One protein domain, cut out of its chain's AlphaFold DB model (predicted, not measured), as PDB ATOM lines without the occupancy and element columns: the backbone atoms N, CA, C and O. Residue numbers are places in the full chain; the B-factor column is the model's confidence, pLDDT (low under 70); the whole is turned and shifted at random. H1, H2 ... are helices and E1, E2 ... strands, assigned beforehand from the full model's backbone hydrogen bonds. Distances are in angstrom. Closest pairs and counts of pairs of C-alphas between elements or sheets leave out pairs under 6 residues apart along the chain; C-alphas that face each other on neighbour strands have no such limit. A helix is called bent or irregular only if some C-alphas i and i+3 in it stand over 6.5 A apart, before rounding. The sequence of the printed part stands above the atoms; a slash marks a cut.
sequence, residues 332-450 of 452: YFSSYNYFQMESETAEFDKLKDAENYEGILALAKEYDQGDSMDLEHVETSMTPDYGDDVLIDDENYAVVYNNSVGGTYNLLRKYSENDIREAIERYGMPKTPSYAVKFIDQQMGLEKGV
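This is residues 332 to 450 of the 452 residues of an uncharacterized protein of Prevotella copri (UniProt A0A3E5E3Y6). A strongly twisted sheet of four strands has a hairpin of two helices, H1 and H2, over one face. Beyond the end of the sheet where E1 begins and E4 ends, H3 and H4 cross each other as a second helical part; residues 445 to 450, the end of H4 and the two residues after it, stick out. The printed part has 119 residues, with four named helices and four named strands in the order E1 H1 H2 E2 E3 E4 H3 H4; the class is mixed, and the sheet order is E1 E4 E3 E2, all antiparallel. The whole is a rod spanning 55 by 26 by 21 A, only just compact and close to loose, with a radius of gyration of the C-alphas of 16.0 A.

In the sheet, E1, residues 332 to 339, is an edge strand and the antiparallel neighbour of E4, residues 408 to 415, with N 336 and O 411 within hydrogen-bond range at 3.0 A. E4 and E3, residues 397 to 402, form a hairpin, with N 400 and O 410 at 2.9 A. E3 and the other edge strand, E2, residues 388 to 393, form a hairpin, with N 391 and O 399 at 2.9 A. E2, E3 and E4 are a meander, each strand the antiparallel neighbour of the one before. H2, residues 357 to 366, is on the sheet at a height of 8.5 A, over E2 and only just over E3 and E4, with 3 C-alphas on each of these two; it runs across the strands, at 88 degrees to E2 on the local plane. H1, residues 342 to 353, is on the same face at a height of 9.1 A, and the sheet with these helices makes two layers. H1 is irregular, with C-alphas 344 and 347 7.2 A apart. H1 touches H2 with residues 348 to 352 alone, the closest C-alphas being those of Phe 348 and Ile 360 at 6.0 A; this helical hairpin has a shallow tilt of 33 degrees, only just short of steep, opposite ways. H3, residues 417 to 427, is not on the sheet. It touches H4, residues 435 to 448, about perpendicular at 84 degrees, the closest C-alphas being those of Arg 421 and Ile 440 at 7.0 A. In H2, H3 and H4 every O i to N i+4 pair is within hydrogen-bond range; in H1, 6 of 8 are.

E1 begins at C-alpha 332, (-39.403, -40.131, 9.035), bends by 57 degrees at residue 336 and is 20.6 A long. E4 is 22.7 A long. H4, 20.1 A long, ends at C-alpha 448, (-34.557, -19.453, 16.699).

The C-alphas of Ala 354 and Val 450, the two farthest apart, are 55.2 A from each other. The printed part has no cut, and H2 to E2 is a long link, residues 367 to 387. Mean pLDDT of the printed part is 76.5; 25 residues are under 70, among them 382 to 387, 403 to 406 and 442 to 450.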
ATOM      1  N   TYR A 332     -38.001 -40.261   8.698       82.50
ATOM      2  CA  TYR A 332     -39.403 -40.131   9.035       82.50
ATOM      3  C   TYR A 332     -40.229 -40.757   7.922       82.50
ATOM      4  O   TYR A 332     -39.830 -40.718   6.759       82.50
ATOM      5  N   PHE A 333     -41.365 -41.344   8.276       86.62
ATOM      6  CA  PHE A 333     -42.163 -42.139   7.351       86.62
ATOM      7  C   PHE A 333     -43.576 -41.596   7.267       86.62
ATOM      8  O   PHE A 333     -44.163 -41.247   8.286       86.62
ATOM      9  N   SER A 334     -44.136 -41.543   6.063       86.06
ATOM     10  CA  SER A 334     -45.556 -41.249   5.882       86.06
ATOM     11  C   SER A 334     -46.161 -42.216   4.881       86.06
ATOM     12  O   SER A 334     -45.570 -42.491   3.834       86.06
ATOM     13  N   SER A 335     -47.332 -42.742   5.230       87.31
ATOM     14  CA  SER A 335     -48.120 -43.607   4.360       87.31
ATOM     15  C   SER A 335     -48.746 -42.776   3.251       87.31
ATOM     16  O   SER A 335     -49.561 -41.901   3.531       87.31
ATOM     17  N   TYR A 336     -48.417 -43.086   1.999       86.19
ATOM     18  CA  TYR A 336     -49.068 -42.464   0.843       86.19
ATOM     19  C   TYR A 336     -50.132 -43.365   0.210       86.19
ATOM     20  O   TYR A 336     -51.007 -42.862  -0.486       86.19
ATOM     21  N   ASN A 337     -50.096 -44.678   0.469       87.25
ATOM     22  CA  ASN A 337     -51.130 -45.621   0.045       87.25
ATOM     23  C   ASN A 337     -51.209 -46.822   0.989       87.25
ATOM     24  O   ASN A 337     -50.186 -47.334   1.439       87.25
ATOM     25  N   TYR A 338     -52.427 -47.307   1.227       88.25
ATOM     26  CA  TYR A 338     -52.687 -48.484   2.050       88.25
ATOM     27  C   TYR A 338     -53.694 -49.403   1.353       88.25
ATOM     28  O   TYR A 338     -54.860 -49.035   1.198       88.25
ATOM     29  N   PHE A 339     -53.249 -50.590   0.937       86.69
ATOM     30  CA  PHE A 339     -54.059 -51.562   0.201       86.69
ATOM     31  C   PHE A 339     -54.607 -52.634   1.128       86.69
ATOM     32  O   PHE A 339     -53.849 -53.362   1.773       86.69
ATOM     33  N   GLN A 340     -55.936 -52.735   1.169       84.12
ATOM     34  CA  GLN A 340     -56.651 -53.653   2.057       84.12
ATOM     35  C   GLN A 340     -57.448 -54.717   1.302       84.12
ATOM     36  O   GLN A 340     -57.782 -55.749   1.881       84.12
ATOM     37  N   MET A 341     -57.812 -54.460   0.043       84.56
ATOM     38  CA  MET A 341     -58.670 -55.363  -0.720       84.56
ATOM     39  C   MET A 341     -57.837 -56.322  -1.568       84.56
ATOM     40  O   MET A 341     -56.871 -55.912  -2.201       84.56
ATOM     41  N   GLU A 342     -58.274 -57.578  -1.681       83.19
ATOM     42  CA  GLU A 342     -57.610 -58.606  -2.506       83.19
ATOM     43  C   GLU A 342     -57.405 -58.151  -3.964       83.19
ATOM     44  O   GLU A 342     -56.394 -58.455  -4.589       83.19
ATOM     45  N   SER A 343     -58.331 -57.356  -4.511       83.81
ATOM     46  CA  SER A 343     -58.193 -56.782  -5.856       83.81
ATOM     47  C   SER A 343     -57.039 -55.785  -5.995       83.81
ATOM     48  O   SER A 343     -56.571 -55.568  -7.108       83.81
ATOM     49  N   GLU A 344     -56.618 -55.162  -4.896       84.31
ATOM     50  CA  GLU A 344     -55.532 -54.181  -4.833       84.31
ATOM     51  C   GLU A 344     -54.195 -54.854  -4.489       84.31
ATOM     52  O   GLU A 344     -53.152 -54.464  -5.010       84.31
ATOM     53  N   THR A 345     -54.217 -55.896  -3.652       90.31
ATOM     54  CA  THR A 345     -53.003 -56.613  -3.234       90.31
ATOM     55  C   THR A 345     -52.542 -57.661  -4.242       90.31
ATOM     56  O   THR A 345     -51.363 -57.998  -4.259       90.31
ATOM     57  N   ALA A 346     -53.420 -58.136  -5.135       91.06
ATOM     58  CA  ALA A 346     -53.150 -59.268  -6.026       91.06
ATOM     59  C   ALA A 346     -51.869 -59.156  -6.872       91.06
ATOM     60  O   ALA A 346     -51.265 -60.177  -7.211       91.06
ATOM     61  N   GLU A 347     -51.461 -57.951  -7.279       91.44
ATOM     62  CA  GLU A 347     -50.205 -57.764  -8.020       91.44
ATOM     63  C   GLU A 347     -48.980 -57.815  -7.103       91.44
ATOM     64  O   GLU A 347     -47.996 -58.478  -7.439       91.44
ATOM     65  N   PHE A 348     -49.070 -57.216  -5.915       91.25
ATOM     66  CA  PHE A 348     -48.043 -57.315  -4.883       91.25
ATOM     67  C   PHE A 348     -47.872 -58.752  -4.378       91.25
ATOM     68  O   PHE A 348     -46.741 -59.218  -4.257       91.25
ATOM     69  N   ASP A 349     -48.969 -59.486  -4.182       90.00
ATOM     70  CA  ASP A 349     -48.957 -60.881  -3.735       90.00
ATOM     71  C   ASP A 349     -48.246 -61.792  -4.744       90.00
ATOM     72  O   ASP A 349     -47.376 -62.573  -4.366       90.00
ATOM     73  N   LYS A 350     -48.514 -61.629  -6.050       92.25
ATOM     74  CA  LYS A 350     -47.804 -62.375  -7.107       92.25
ATOM     75  C   LYS A 350     -46.301 -62.112  -7.099       92.25
ATOM     76  O   LYS A 350     -45.519 -63.035  -7.318       92.25
ATOM     77  N   LEU A 351     -45.897 -60.855  -6.910       87.38
ATOM     78  CA  LEU A 351     -44.486 -60.473  -6.879       87.38
ATOM     79  C   LEU A 351     -43.801 -60.987  -5.609       87.38
ATOM     80  O   LEU A 351     -42.669 -61.461  -5.682       87.38
ATOM     81  N   LYS A 352     -44.505 -60.957  -4.475       85.06
ATOM     82  CA  LYS A 352     -44.046 -61.492  -3.192       85.06
ATOM     83  C   LYS A 352     -43.882 -63.008  -3.227       85.06
ATOM     84  O   LYS A 352     -42.834 -63.497  -2.816       85.06
ATOM     85  N   ASP A 353     -44.853 -63.742  -3.767       88.12
ATOM     86  CA  ASP A 353     -44.792 -65.205  -3.916       88.12
ATOM     87  C   ASP A 353     -43.681 -65.651  -4.879       88.12
ATOM     88  O   ASP A 353     -43.143 -66.751  -4.756       88.12
ATOM     89  N   ALA A 354     -43.319 -64.791  -5.833       83.62
ATOM     90  CA  ALA A 354     -42.195 -64.993  -6.743       83.62
ATOM     91  C   ALA A 354     -40.843 -64.507  -6.179       83.62
ATOM     92  O   ALA A 354     -39.852 -64.542  -6.909       83.62
ATOM     93  N   GLU A 355     -40.802 -64.018  -4.930       80.25
ATOM     94  CA  GLU A 355     -39.631 -63.395  -4.283       80.25
ATOM     95  C   GLU A 355     -39.015 -62.234  -5.100       80.25
ATOM     96  O   GLU A 355     -37.831 -61.911  -4.989       80.25
ATOM     97  N   ASN A 356     -39.820 -61.564  -5.936       81.88
ATOM     98  CA  ASN A 356     -39.396 -60.443  -6.773       81.88
ATOM     99  C   ASN A 356     -39.564 -59.103  -6.040       81.88
ATOM    100  O   ASN A 356     -40.417 -58.281  -6.387       81.88
ATOM    101  N   TYR A 357     -38.734 -58.882  -5.022       78.75
ATOM    102  CA  TYR A 357     -38.790 -57.682  -4.184       78.75
ATOM    103  C   TYR A 357     -38.509 -56.384  -4.960       78.75
ATOM    104  O   TYR A 357     -39.196 -55.388  -4.758       78.75
ATOM    105  N   GLU A 358     -37.583 -56.397  -5.919       76.75
ATOM    106  CA  GLU A 358     -37.328 -55.237  -6.791       76.75
ATOM    107  C   GLU A 358     -38.565 -54.863  -7.624       76.75
ATOM    108  O   GLU A 358     -38.874 -53.685  -7.805       76.75
ATOM    109  N   GLY A 359     -39.328 -55.863  -8.078       76.56
ATOM    110  CA  GLY A 359     -40.619 -55.653  -8.733       76.56
ATOM    111  C   GLY A 359     -41.671 -55.044  -7.802       76.56
ATOM    112  O   GLY A 359     -42.429 -54.181  -8.236       76.56
ATOM    113  N   ILE A 360     -41.692 -55.443  -6.524       79.75
ATOM    114  CA  ILE A 360     -42.574 -54.858  -5.496       79.75
ATOM    115  C   ILE A 360     -42.270 -53.370  -5.308       79.75
ATOM    116  O   ILE A 360     -43.184 -52.547  -5.296       79.75
ATOM    117  N   LEU A 361     -40.988 -53.011  -5.198       78.44
ATOM    118  CA  LEU A 361     -40.570 -51.620  -5.042       78.44
ATOM    119  C   LEU A 361     -40.894 -50.783  -6.288       78.44
ATOM    120  O   LEU A 361     -41.333 -49.640  -6.162       78.44
ATOM    121  N   ALA A 362     -40.694 -51.340  -7.486       84.12
ATOM    122  CA  ALA A 362     -41.044 -50.674  -8.738       84.12
ATOM    123  C   ALA A 362     -42.553 -50.395  -8.827       84.12
ATOM    124  O   ALA A 362     -42.940 -49.257  -9.084       84.12
ATOM    125  N   LEU A 363     -43.388 -51.394  -8.523       90.50
ATOM    126  CA  LEU A 363     -44.844 -51.251  -8.510       90.50
ATOM    127  C   LEU A 363     -45.303 -50.210  -7.478       90.50
ATOM    128  O   LEU A 363     -46.126 -49.356  -7.788       90.50
ATOM    129  N   ALA A 364     -44.729 -50.212  -6.271       88.62
ATOM    130  CA  ALA A 364     -45.055 -49.224  -5.242       88.62
ATOM    131  C   ALA A 364     -44.805 -47.778  -5.700       88.62
ATOM    132  O   ALA A 364     -45.620 -46.894  -5.424       88.62
ATOM    133  N   LYS A 365     -43.713 -47.535  -6.434       87.38
ATOM    134  CA  LYS A 365     -43.382 -46.210  -6.982       87.38
ATOM    135  C   LYS A 365     -44.364 -45.749  -8.059       87.38
ATOM    136  O   LYS A 365     -44.609 -44.553  -8.160       87.38
ATOM    137  N   GLU A 366     -44.952 -46.663  -8.834       89.31
ATOM    138  CA  GLU A 366     -45.971 -46.320  -9.841       89.31
ATOM    139  C   GLU A 366     -47.271 -45.792  -9.212       89.31
ATOM    140  O   GLU A 366     -47.983 -45.003  -9.836       89.31
ATOM    141  N   TYR A 367     -47.562 -46.179  -7.966       85.88
ATOM    142  CA  TYR A 367     -48.721 -45.693  -7.213       85.88
ATOM    143  C   TYR A 367     -48.512 -44.328  -6.548       85.88
ATOM    144  O   TYR A 367     -49.476 -43.753  -6.038       85.88
ATOM    145  N   ASP A 368     -47.288 -43.797  -6.528       85.38
ATOM    146  CA  ASP A 368     -47.037 -42.479  -5.956       85.38
ATOM    147  C   ASP A 368     -47.402 -41.359  -6.951       85.38
ATOM    148  O   ASP A 368     -46.779 -41.198  -7.999       85.38
ATOM    149  N   GLN A 369     -48.405 -40.546  -6.605       77.00
ATOM    150  CA  GLN A 369     -48.880 -39.423  -7.424       77.00
ATOM    151  C   GLN A 369     -48.147 -38.097  -7.155       77.00
ATOM    152  O   GLN A 369     -48.430 -37.095  -7.813       77.00
ATOM    153  N   GLY A 370     -47.188 -38.071  -6.224       70.00
ATOM    154  CA  GLY A 370     -46.390 -36.874  -5.939       70.00
ATOM    155  C   GLY A 370     -47.097 -35.828  -5.068       70.00
ATOM    156  O   GLY A 370     -46.731 -34.653  -5.104       70.00
ATOM    157  N   ASP A 371     -48.089 -36.237  -4.272       72.44
ATOM    158  CA  ASP A 371     -48.806 -35.348  -3.350       72.44
ATOM    159  C   ASP A 371     -47.894 -34.730  -2.276       72.44
ATOM    160  O   ASP A 371     -46.809 -35.238  -1.981       72.44
ATOM    161  N   SER A 372     -48.330 -33.618  -1.675       68.06
ATOM    162  CA  SER A 372     -47.574 -32.933  -0.612       68.06
ATOM    163  C   SER A 372     -47.455 -33.793   0.651       68.06
ATOM    164  O   SER A 372     -48.311 -34.627   0.926       68.06
ATOM    165  N   MET A 373     -46.387 -33.582   1.425       77.94
ATOM    166  CA  MET A 373     -46.123 -34.318   2.665       77.94
ATOM    167  C   MET A 373     -47.257 -34.143   3.686       77.94
ATOM    168  O   MET A 373     -47.595 -33.014   4.046       77.94
ATOM    169  N   ASP A 374     -47.802 -35.253   4.188       80.38
ATOM    170  CA  ASP A 374     -48.820 -35.236   5.239       80.38
ATOM    171  C   ASP A 374     -48.176 -35.107   6.627       80.38
ATOM    172  O   ASP A 374     -47.746 -36.085   7.237       80.38
ATOM    173  N   LEU A 375     -48.123 -33.874   7.136       79.88
ATOM    174  CA  LEU A 375     -47.565 -33.542   8.450       79.88
ATOM    175  C   LEU A 375     -48.403 -34.067   9.640       79.88
ATOM    176  O   LEU A 375     -47.936 -34.033  10.786       79.88
ATOM    177  N   GLU A 376     -49.629 -34.544   9.413       81.06
ATOM    178  CA  GLU A 376     -50.476 -35.118  10.468       81.06
ATOM    179  C   GLU A 376     -50.121 -36.584  10.759       81.06
ATOM    180  O   GLU A 376     -50.198 -37.011  11.913       81.06
ATOM    181  N   HIS A 377     -49.617 -37.314   9.757       80.94
ATOM    182  CA  HIS A 377     -49.315 -38.750   9.822       80.94
ATOM    183  C   HIS A 377     -47.850 -39.042   9.456       80.94
ATOM    184  O   HIS A 377     -47.546 -39.790   8.523       80.94
ATOM    185  N   VAL A 378     -46.933 -38.414  10.202       82.31
ATOM    186  CA  VAL A 378     -45.486 -38.669  10.125       82.31
ATOM    187  C   VAL A 378     -45.046 -39.530  11.304       82.31
ATOM    188  O   VAL A 378     -45.148 -39.114  12.461       82.31
ATOM    189  N   GLU A 379     -44.495 -40.695  10.996       76.75
ATOM    190  CA  GLU A 379     -44.032 -41.695  11.948       76.75
ATOM    191  C   GLU A 379     -42.504 -41.755  12.038       76.75
ATOM    192  O   GLU A 379     -41.775 -41.354  11.130       76.75
ATOM    193  N   THR A 380     -42.006 -42.279  13.159       74.69
ATOM    194  CA  THR A 380     -40.558 -42.471  13.408       74.69
ATOM    195  C   THR A 380     -40.077 -43.900  13.134       74.69
ATOM    196  O   THR A 380     -38.896 -44.199  13.301       74.69
ATOM    197  N   SER A 381     -40.988 -44.783  12.717       71.56
ATOM    198  CA  SER A 381     -40.732 -46.181  12.368       71.56
ATOM    199  C   SER A 381     -41.529 -46.561  11.120       71.56
ATOM    200  O   SER A 381     -42.635 -46.061  10.928       71.56
ATOM    201  N   MET A 382     -40.985 -47.468  10.301       68.56
ATOM    202  CA  MET A 382     -41.709 -48.072   9.171       68.56
ATOM    203  C   MET A 382     -42.808 -49.037   9.645       68.56
ATOM    204  O   MET A 382     -43.772 -49.276   8.933       68.56
ATOM    205  N   THR A 383     -42.667 -49.578  10.855       67.31
ATOM    206  CA  THR A 383     -43.599 -50.532  11.469       67.31
ATOM    207  C   THR A 383     -43.997 -50.012  12.853       67.31
ATOM    208  O   THR A 383     -43.390 -50.373  13.865       67.31
ATOM    209  N   PRO A 384     -44.937 -49.054  12.930       54.53
ATOM    210  CA  PRO A 384     -45.401 -48.530  14.214       54.53
ATOM    211  C   PRO A 384     -46.206 -49.576  15.006       54.53
ATOM    212  O   PRO A 384     -46.176 -49.559  16.237       54.53
ATOM    213  N   ASP A 385     -46.852 -50.520  14.312       58.03
ATOM    214  CA  ASP A 385     -47.630 -51.611  14.897       58.03
ATOM    215  C   ASP A 385     -46.847 -52.943  14.916       58.03
ATOM    216  O   ASP A 385     -46.051 -53.258  14.029       58.03
ATOM    217  N   TYR A 386     -47.041 -53.737  15.976       42.50
ATOM    218  CA  TYR A 386     -46.312 -54.988  16.208       42.50
ATOM    219  C   TYR A 386     -46.829 -56.114  15.295       42.50
ATOM    220  O   TYR A 386     -47.977 -56.529  15.439       42.50
ATOM    221  N   GLY A 387     -45.967 -56.659  14.425       56.56
ATOM    222  CA  GLY A 387     -46.285 -57.798  13.543       56.56
ATOM    223  C   GLY A 387     -46.209 -57.518  12.036       56.56
ATOM    224  O   GLY A 387     -46.589 -58.387  11.251       56.56
ATOM    225  N   ASP A 388     -45.721 -56.340  11.648       70.56
ATOM    226  CA  ASP A 388     -45.557 -55.930  10.252       70.56
ATOM    227  C   ASP A 388     -44.143 -56.232   9.735       70.56
ATOM    228  O   ASP A 388     -43.151 -56.000  10.433       70.56
ATOM    229  N   ASP A 389     -44.054 -56.713   8.494       76.38
ATOM    230  CA  ASP A 389     -42.805 -57.076   7.827       76.38
ATOM    231  C   ASP A 389     -42.447 -56.032   6.762       76.38
ATOM    232  O   ASP A 389     -43.195 -55.808   5.810       76.38
ATOM    233  N   VAL A 390     -41.272 -55.406   6.875       82.94
ATOM    234  CA  VAL A 390     -40.727 -54.580   5.784       82.94
ATOM    235  C   VAL A 390     -40.262 -55.521   4.672       82.94
ATOM    236  O   VAL A 390     -39.301 -56.267   4.858       82.94
ATOM    237  N   LEU A 391     -40.945 -55.508   3.524       80.19
ATOM    238  CA  LEU A 391     -40.635 -56.398   2.401       80.19
ATOM    239  C   LEU A 391     -39.434 -55.912   1.590       80.19
ATOM    240  O   LEU A 391     -38.597 -56.715   1.189       80.19
ATOM    241  N   ILE A 392     -39.381 -54.608   1.317       76.12
ATOM    242  CA  ILE A 392     -38.283 -53.951   0.608       76.12
ATOM    243  C   ILE A 392     -38.307 -52.449   0.876       76.12
ATOM    244  O   ILE A 392     -39.371 -51.855   1.071       76.12
ATOM    245  N   ASP A 393     -37.133 -51.832   0.858       81.69
ATOM    246  CA  ASP A 393     -36.970 -50.400   0.991       81.69
ATOM    247  C   ASP A 393     -35.768 -49.876   0.188       81.69
ATOM    248  O   ASP A 393     -34.837 -50.612  -0.136       81.69
ATOM    249  N   ASP A 394     -35.790 -48.587  -0.145       75.19
ATOM    250  CA  ASP A 394     -34.657 -47.868  -0.733       75.19
ATOM    251  C   ASP A 394     -34.425 -46.521  -0.032       75.19
ATOM    252  O   ASP A 394     -34.829 -46.330   1.115       75.19
ATOM    253  N   GLU A 395     -33.734 -45.582  -0.674       76.69
ATOM    254  CA  GLU A 395     -33.470 -44.258  -0.104       76.69
ATOM    255  C   GLU A 395     -34.753 -43.467   0.226       76.69
ATOM    256  O   GLU A 395     -34.786 -42.769   1.240       76.69
ATOM    257  N   ASN A 396     -35.818 -43.624  -0.569       81.38
ATOM    258  CA  ASN A 396     -36.998 -42.752  -0.554       81.38
ATOM    259  C   ASN A 396     -38.319 -43.482  -0.267       81.38
ATOM    260  O   ASN A 396     -39.294 -42.832   0.102       81.38
ATOM    261  N   TYR A 397     -38.372 -44.807  -0.411       83.88
ATOM    262  CA  TYR A 397     -39.600 -45.599  -0.309       83.88
ATOM    263  C   TYR A 397     -39.410 -46.861   0.529       83.88
ATOM    264  O   TYR A 397     -38.318 -47.425   0.598       83.88
ATOM    265  N   ALA A 398     -40.490 -47.325   1.152       86.00
ATOM    266  CA  ALA A 398     -40.568 -48.647   1.767       86.00
ATOM    267  C   ALA A 398     -41.935 -49.288   1.512       86.00
ATOM    268  O   ALA A 398     -42.955 -48.598   1.470       86.00
ATOM    269  N   VAL A 399     -41.947 -50.613   1.376       84.38
ATOM    270  CA  VAL A 399     -43.167 -51.419   1.270       84.38
ATOM    271  C   VAL A 399     -43.259 -52.325   2.485       84.38
ATOM    272  O   VAL A 399     -42.387 -53.166   2.716       84.38
ATOM    273  N   VAL A 400     -44.322 -52.150   3.260       86.94
ATOM    274  CA  VAL A 400     -44.573 -52.889   4.496       86.94
ATOM    275  C   VAL A 400     -45.770 -53.801   4.298       86.94
ATOM    276  O   VAL A 400     -46.804 -53.376   3.791       86.94
ATOM    277  N   TYR A 401     -45.629 -55.056   4.699       82.06
ATOM    278  CA  TYR A 401     -46.673 -56.062   4.646       82.06
ATOM    279  C   TYR A 401     -47.164 -56.386   6.048       82.06
ATOM    280  O   TYR A 401     -46.403 -56.840   6.901       82.06
ATOM    281  N   ASN A 402     -48.449 -56.162   6.285       78.50
ATOM    282  CA  ASN A 402     -49.062 -56.415   7.575       78.50
ATOM    283  C   ASN A 402     -49.712 -57.804   7.573       78.50
ATOM    284  O   ASN A 402     -50.789 -58.037   7.009       78.50
ATOM    285  N   ASN A 403     -49.033 -58.738   8.236       68.75
ATOM    286  CA  ASN A 403     -49.496 -60.110   8.428       68.75
ATOM    287  C   ASN A 403     -50.620 -60.215   9.477       68.75
ATOM    288  O   ASN A 403     -51.372 -61.191   9.490       68.75
ATOM    289  N   SER A 404     -50.756 -59.216  10.352       64.12
ATOM    290  CA  SER A 404     -51.653 -59.247  11.512       64.12
ATOM    291  C   SER A 404     -53.129 -59.031  11.160       64.12
ATOM    292  O   SER A 404     -54.001 -59.442  11.926       64.12
ATOM    293  N   VAL A 405     -53.430 -58.425  10.004       60.06
ATOM    294  CA  VAL A 405     -54.808 -58.103   9.569       60.06
ATOM    295  C   VAL A 405     -55.262 -58.834   8.301       60.06
ATOM    296  O   VAL A 405     -56.259 -58.451   7.692       60.06
ATOM    297  N   GLY A 406     -54.585 -59.923   7.927       63.53
ATOM    298  CA  GLY A 406     -54.985 -60.761   6.789       63.53
ATOM    299  C   GLY A 406     -54.270 -60.452   5.472       63.53
ATOM    300  O   GLY A 406     -54.772 -60.854   4.428       63.53
ATOM    301  N   GLY A 407     -53.102 -59.800   5.529       75.00
ATOM    302  CA  GLY A 407     -52.227 -59.576   4.379       75.00
ATOM    303  C   GLY A 407     -52.531 -58.278   3.637       75.00
ATOM    304  O   GLY A 407     -53.077 -58.304   2.541       75.00
ATOM    305  N   THR A 408     -52.163 -57.143   4.231       85.31
ATOM    306  CA  THR A 408     -52.310 -55.807   3.622       85.31
ATOM    307  C   THR A 408     -50.951 -55.178   3.333       85.31
ATOM    308  O   THR A 408     -49.941 -55.580   3.913       85.31
ATOM    309  N   TYR A 409     -50.916 -54.190   2.436       87.19
ATOM    310  CA  TYR A 409     -49.683 -53.493   2.058       87.19
ATOM    311  C   TYR A 409     -49.780 -52.011   2.395       87.19
ATOM    312  O   TYR A 409     -50.734 -51.338   2.009       87.19
ATOM    313  N   ASN A 410     -48.766 -51.498   3.080       89.31
ATOM    314  CA  ASN A 410     -48.588 -50.084   3.357       89.31
ATOM    315  C   ASN A 410     -47.383 -49.559   2.574       89.31
ATOM    316  O   ASN A 410     -46.276 -50.093   2.692       89.31
ATOM    317  N   LEU A 411     -47.610 -48.529   1.763       91.25
ATOM    318  CA  LEU A 411     -46.577 -47.890   0.965       91.25
ATOM    319  C   LEU A 411     -46.150 -46.592   1.643       91.25
ATOM    320  O   LEU A 411     -46.957 -45.684   1.861       91.25
ATOM    321  N   LEU A 412     -44.864 -46.506   1.967       89.25
ATOM    322  CA  LEU A 412     -44.297 -45.419   2.753       89.25
ATOM    323  C   LEU A 412     -43.318 -44.595   1.924       89.25
ATOM    324  O   LEU A 412     -42.479 -45.151   1.214       89.25
ATOM    325  N   ARG A 413     -43.368 -43.273   2.092       87.31
ATOM    326  CA  ARG A 413     -42.271 -42.369   1.729       87.31
ATOM    327  C   ARG A 413     -41.345 -42.170   2.916       87.31
ATOM    328  O   ARG A 413     -41.800 -42.172   4.061       87.31
ATOM    329  N   LYS A 414     -40.065 -41.961   2.632       87.94
ATOM    330  CA  LYS A 414     -39.021 -41.655   3.606       87.94
ATOM    331  C   LYS A 414     -38.596 -40.202   3.476       87.94
ATOM    332  O   LYS A 414     -38.386 -39.715   2.371       87.94
ATOM    333  N   TYR A 415     -38.427 -39.549   4.614       81.25
ATOM    334  CA  TYR A 415     -38.060 -38.143   4.705       81.25
ATOM    335  C   TYR A 415     -36.902 -37.942   5.670       81.25
ATOM    336  O   TYR A 415     -36.802 -38.635   6.685       81.25
ATOM    337  N   SER A 416     -36.053 -36.968   5.372       77.75
ATOM    338  CA  SER A 416     -35.092 -36.421   6.324       77.75
ATOM    339  C   SER A 416     -35.773 -35.541   7.372       77.75
ATOM    340  O   SER A 416     -36.874 -35.034   7.157       77.75
ATOM    341  N   GLU A 417     -35.095 -35.270   8.492       77.12
ATOM    342  CA  GLU A 417     -35.535 -34.209   9.414       77.12
ATOM    343  C   GLU A 417     -35.616 -32.849   8.695       77.12
ATOM    344  O   GLU A 417     -36.517 -32.058   8.976       77.12
ATOM    345  N   ASN A 418     -34.712 -32.591   7.741       73.56
ATOM    346  CA  ASN A 418     -34.700 -31.353   6.965       73.56
ATOM    347  C   ASN A 418     -35.938 -31.216   6.064       73.56
ATOM    348  O   ASN A 418     -36.537 -30.146   6.035       73.56
ATOM    349  N   ASP A 419     -36.389 -32.295   5.421       77.56
ATOM    350  CA  ASP A 419     -37.613 -32.294   4.607       77.56
ATOM    351  C   ASP A 419     -38.843 -31.949   5.458       77.56
ATOM    352  O   ASP A 419     -39.714 -31.195   5.019       77.56
ATOM    353  N   ILE A 420     -38.903 -32.452   6.701       78.62
ATOM    354  CA  ILE A 420     -39.981 -32.106   7.638       78.62
ATOM    355  C   ILE A 420     -39.895 -30.625   8.038       78.62
ATOM    356  O   ILE A 420     -40.917 -29.936   8.062       78.62
ATOM    357  N   ARG A 421     -38.692 -30.114   8.341       82.00
ATOM    358  CA  ARG A 421     -38.470 -28.696   8.683       82.00
ATOM    359  C   ARG A 421     -38.911 -27.782   7.536       82.00
ATOM    360  O   ARG A 421     -39.695 -26.861   7.761       82.00
ATOM    361  N   GLU A 422     -38.484 -28.077   6.310       72.12
ATOM    362  CA  GLU A 422     -38.881 -27.336   5.108       72.12
ATOM    363  C   GLU A 422     -40.394 -27.393   4.874       72.12
ATOM    364  O   GLU A 422     -41.007 -26.379   4.537       72.12
ATOM    365  N   ALA A 423     -41.025 -28.548   5.098       75.19
ATOM    366  CA  ALA A 423     -42.472 -28.687   4.989       75.19
ATOM    367  C   ALA A 423     -43.221 -27.843   6.038       75.19
ATOM    368  O   ALA A 423     -44.189 -27.166   5.684       75.19
ATOM    369  N   ILE A 424     -42.764 -27.805   7.296       78.19
ATOM    370  CA  ILE A 424     -43.354 -26.945   8.340       78.19
ATOM    371  C   ILE A 424     -43.216 -25.464   7.960       78.19
ATOM    372  O   ILE A 424     -44.175 -24.703   8.092       78.19
ATOM    373  N   GLU A 425     -42.056 -25.039   7.459       78.81
ATOM    374  CA  GLU A 425     -41.837 -23.644   7.056       78.81
ATOM    375  C   GLU A 425     -42.651 -23.252   5.815       78.81
ATOM    376  O   GLU A 425     -43.134 -22.121   5.717       78.81
ATOM    377  N   ARG A 426     -42.834 -24.184   4.876       70.81
ATOM    378  CA  ARG A 426     -43.536 -23.948   3.610       70.81
ATOM    379  C   ARG A 426     -45.054 -23.997   3.739       70.81
ATOM    380  O   ARG A 426     -45.737 -23.192   3.106       70.81
ATOM    381  N   TYR A 427     -45.576 -24.947   4.509       78.00
ATOM    382  CA  TYR A 427     -47.012 -25.232   4.597       78.00
ATOM    383  C   TYR A 427     -47.637 -24.787   5.925       78.00
ATOM    384  O   TYR A 427     -48.859 -24.656   6.014       78.00
ATOM    385  N   GLY A 428     -46.815 -24.480   6.931       74.00
ATOM    386  CA  GLY A 428     -47.262 -24.154   8.278       74.00
ATOM    387  C   GLY A 428     -47.643 -25.393   9.091       74.00
ATOM    388  O   GLY A 428     -47.778 -26.501   8.575       74.00
ATOM    389  N   MET A 429     -47.827 -25.196  10.397       80.00
ATOM    390  CA  MET A 429     -48.193 -26.279  11.309       80.00
ATOM    391  C   MET A 429     -49.652 -26.713  11.076       80.00
ATOM    392  O   MET A 429     -50.548 -25.859  11.151       80.00
ATOM    393  N   PRO A 430     -49.937 -28.007  10.821       79.31
ATOM    394  CA  PRO A 430     -51.309 -28.479  10.669       79.31
ATOM    395  C   PRO A 430     -52.077 -28.378  11.995       79.31
ATOM    396  O   PRO A 430     -51.498 -28.207  13.071       79.31
ATOM    397  N   LYS A 431     -53.409 -28.497  11.940       84.50
ATOM    398  CA  LYS A 431     -54.255 -28.434  13.149       84.50
ATOM    399  C   LYS A 431     -54.010 -29.622  14.081       84.50
ATOM    400  O   LYS A 431     -54.131 -29.476  15.297       84.50
ATOM    401  N   THR A 432     -53.656 -30.768  13.511       84.12
ATOM    402  CA  THR A 432     -53.438 -32.037  14.212       84.12
ATOM    403  C   THR A 432     -52.069 -32.632  13.858       84.12
ATOM    404  O   THR A 432     -52.001 -33.691  13.253       84.12
ATOM    405  N   PRO A 433     -50.947 -31.983  14.239       74.69
ATOM    406  CA  PRO A 433     -49.620 -32.464  13.867       74.69
ATOM    407  C   PRO A 433     -49.257 -33.746  14.614       74.69
ATOM    408  O   PRO A 433     -49.562 -33.889  15.813       74.69
ATOM    409  N   SER A 434     -48.526 -34.623  13.922       73.81
ATOM    410  CA  SER A 434     -47.925 -35.819  14.513       73.81
ATOM    411  C   SER A 434     -46.960 -35.460  15.652       73.81
ATOM    412  O   SER A 434     -46.496 -34.321  15.794       73.81
ATOM    413  N   TYR A 435     -46.632 -36.441  16.497       63.06
ATOM    414  CA  TYR A 435     -45.674 -36.230  17.584       63.06
ATOM    415  C   TYR A 435     -44.275 -35.868  17.058       63.06
ATOM    416  O   TYR A 435     -43.628 -34.977  17.608       63.06
ATOM    417  N   ALA A 436     -43.842 -36.504  15.966       65.12
ATOM    418  CA  ALA A 436     -42.578 -36.207  15.296       65.12
ATOM    419  C   ALA A 436     -42.511 -34.745  14.827       65.12
ATOM    420  O   ALA A 436     -41.550 -34.039  15.133       65.12
ATOM    421  N   VAL A 437     -43.570 -34.266  14.169       70.19
ATOM    422  CA  VAL A 437     -43.664 -32.892  13.656       70.19
ATOM    423  C   VAL A 437     -43.698 -31.869  14.799       70.19
ATOM    424  O   VAL A 437     -42.991 -30.866  14.741       70.19
ATOM    425  N   LYS A 438     -44.425 -32.147  15.896       65.75
ATOM    426  CA  LYS A 438     -44.413 -31.310  17.118       65.75
ATOM    427  C   LYS A 438     -43.030 -31.201  17.749       65.75
ATOM    428  O   LYS A 438     -42.639 -30.123  18.193       65.75
ATOM    429  N   PHE A 439     -42.307 -32.315  17.822       60.16
ATOM    430  CA  PHE A 439     -40.969 -32.338  18.398       60.16
ATOM    431  C   PHE A 439     -39.991 -31.503  17.563       60.16
ATOM    432  O   PHE A 439     -39.245 -30.707  18.128       60.16
ATOM    433  N   ILE A 440     -40.029 -31.634  16.233       64.56
ATOM    434  CA  ILE A 440     -39.167 -30.875  15.314       64.56
ATOM    435  C   ILE A 440     -39.483 -29.375  15.372       64.56
ATOM    436  O   ILE A 440     -38.564 -28.570  15.499       64.56
ATOM    437  N   ASP A 441     -40.762 -28.986  15.370       70.12
ATOM    438  CA  ASP A 441     -41.177 -27.582  15.512       70.12
ATOM    439  C   ASP A 441     -40.672 -26.954  16.827       70.12
ATOM    440  O   ASP A 441     -40.131 -25.846  16.840       70.12
ATOM    441  N   GLN A 442     -40.732 -27.706  17.931       55.31
ATOM    442  CA  GLN A 442     -40.180 -27.269  19.213       55.31
ATOM    443  C   GLN A 442     -38.654 -27.070  19.158       55.31
ATOM    444  O   GLN A 442     -38.152 -26.102  19.735       55.31
ATOM    445  N   GLN A 443     -37.915 -27.947  18.466       51.44
ATOM    446  CA  GLN A 443     -36.469 -27.777  18.259       51.44
ATOM    447  C   GLN A 443     -36.171 -26.528  17.421       51.44
ATOM    448  O   GLN A 443     -35.359 -25.702  17.833       51.44
ATOM    449  N   MET A 444     -36.893 -26.323  16.314       65.38
ATOM    450  CA  MET A 444     -36.752 -25.122  15.480       65.38
ATOM    451  C   MET A 444     -37.018 -23.829  16.269       65.38
ATOM    452  O   MET A 444     -36.332 -22.826  16.068       65.38
ATOM    453  N   GLY A 445     -37.989 -23.838  17.189       53.66
ATOM    454  CA  GLY A 445     -38.278 -22.704  18.071       53.66
ATOM    455  C   GLY A 445     -37.153 -22.401  19.069       53.66
ATOM    456  O   GLY A 445     -36.803 -21.236  19.268       53.66
ATOM    457  N   LEU A 446     -36.549 -23.436  19.663       40.12
ATOM    458  CA  LEU A 446     -35.390 -23.297  20.555       40.12
ATOM    459  C   LEU A 446     -34.158 -22.770  19.807       40.12
ATOM    460  O   LEU A 446     -33.453 -21.909  20.324       40.12
ATOM    461  N   GLU A 447     -33.930 -23.231  18.577       46.06
ATOM    462  CA  GLU A 447     -32.838 -22.768  17.713       46.06
ATOM    463  C   GLU A 447     -33.005 -21.288  17.319       46.06
ATOM    464  O   GLU A 447     -32.038 -20.522  17.328       46.06
ATOM    465  N   LYS A 448     -34.241 -20.852  17.036       51.03
ATOM    466  CA  LYS A 448     -34.557 -19.453  16.699       51.03
ATOM    467  C   LYS A 448     -34.458 -18.513  17.913       51.03
ATOM    468  O   LYS A 448     -34.050 -17.370  17.742       51.03
ATOM    469  N   GLY A 449     -34.747 -18.987  19.128       36.06
ATOM    470  CA  GLY A 449     -34.652 -18.206  20.374       36.06
ATOM    471  C   GLY A 449     -33.237 -18.013  20.945       36.06
ATOM    472  O   GLY A 449     -33.076 -17.304  21.934       36.06
ATOM    473  N   VAL A 450     -32.212 -18.637  20.351       33.03
ATOM    474  CA  VAL A 450     -30.799 -18.534  20.777       33.03
ATOM    475  C   VAL A 450     -30.013 -17.497  19.951       33.03
ATOM    476  O   VAL A 450     -28.876 -17.163  20.284       33.03
TER     477      VAL A 450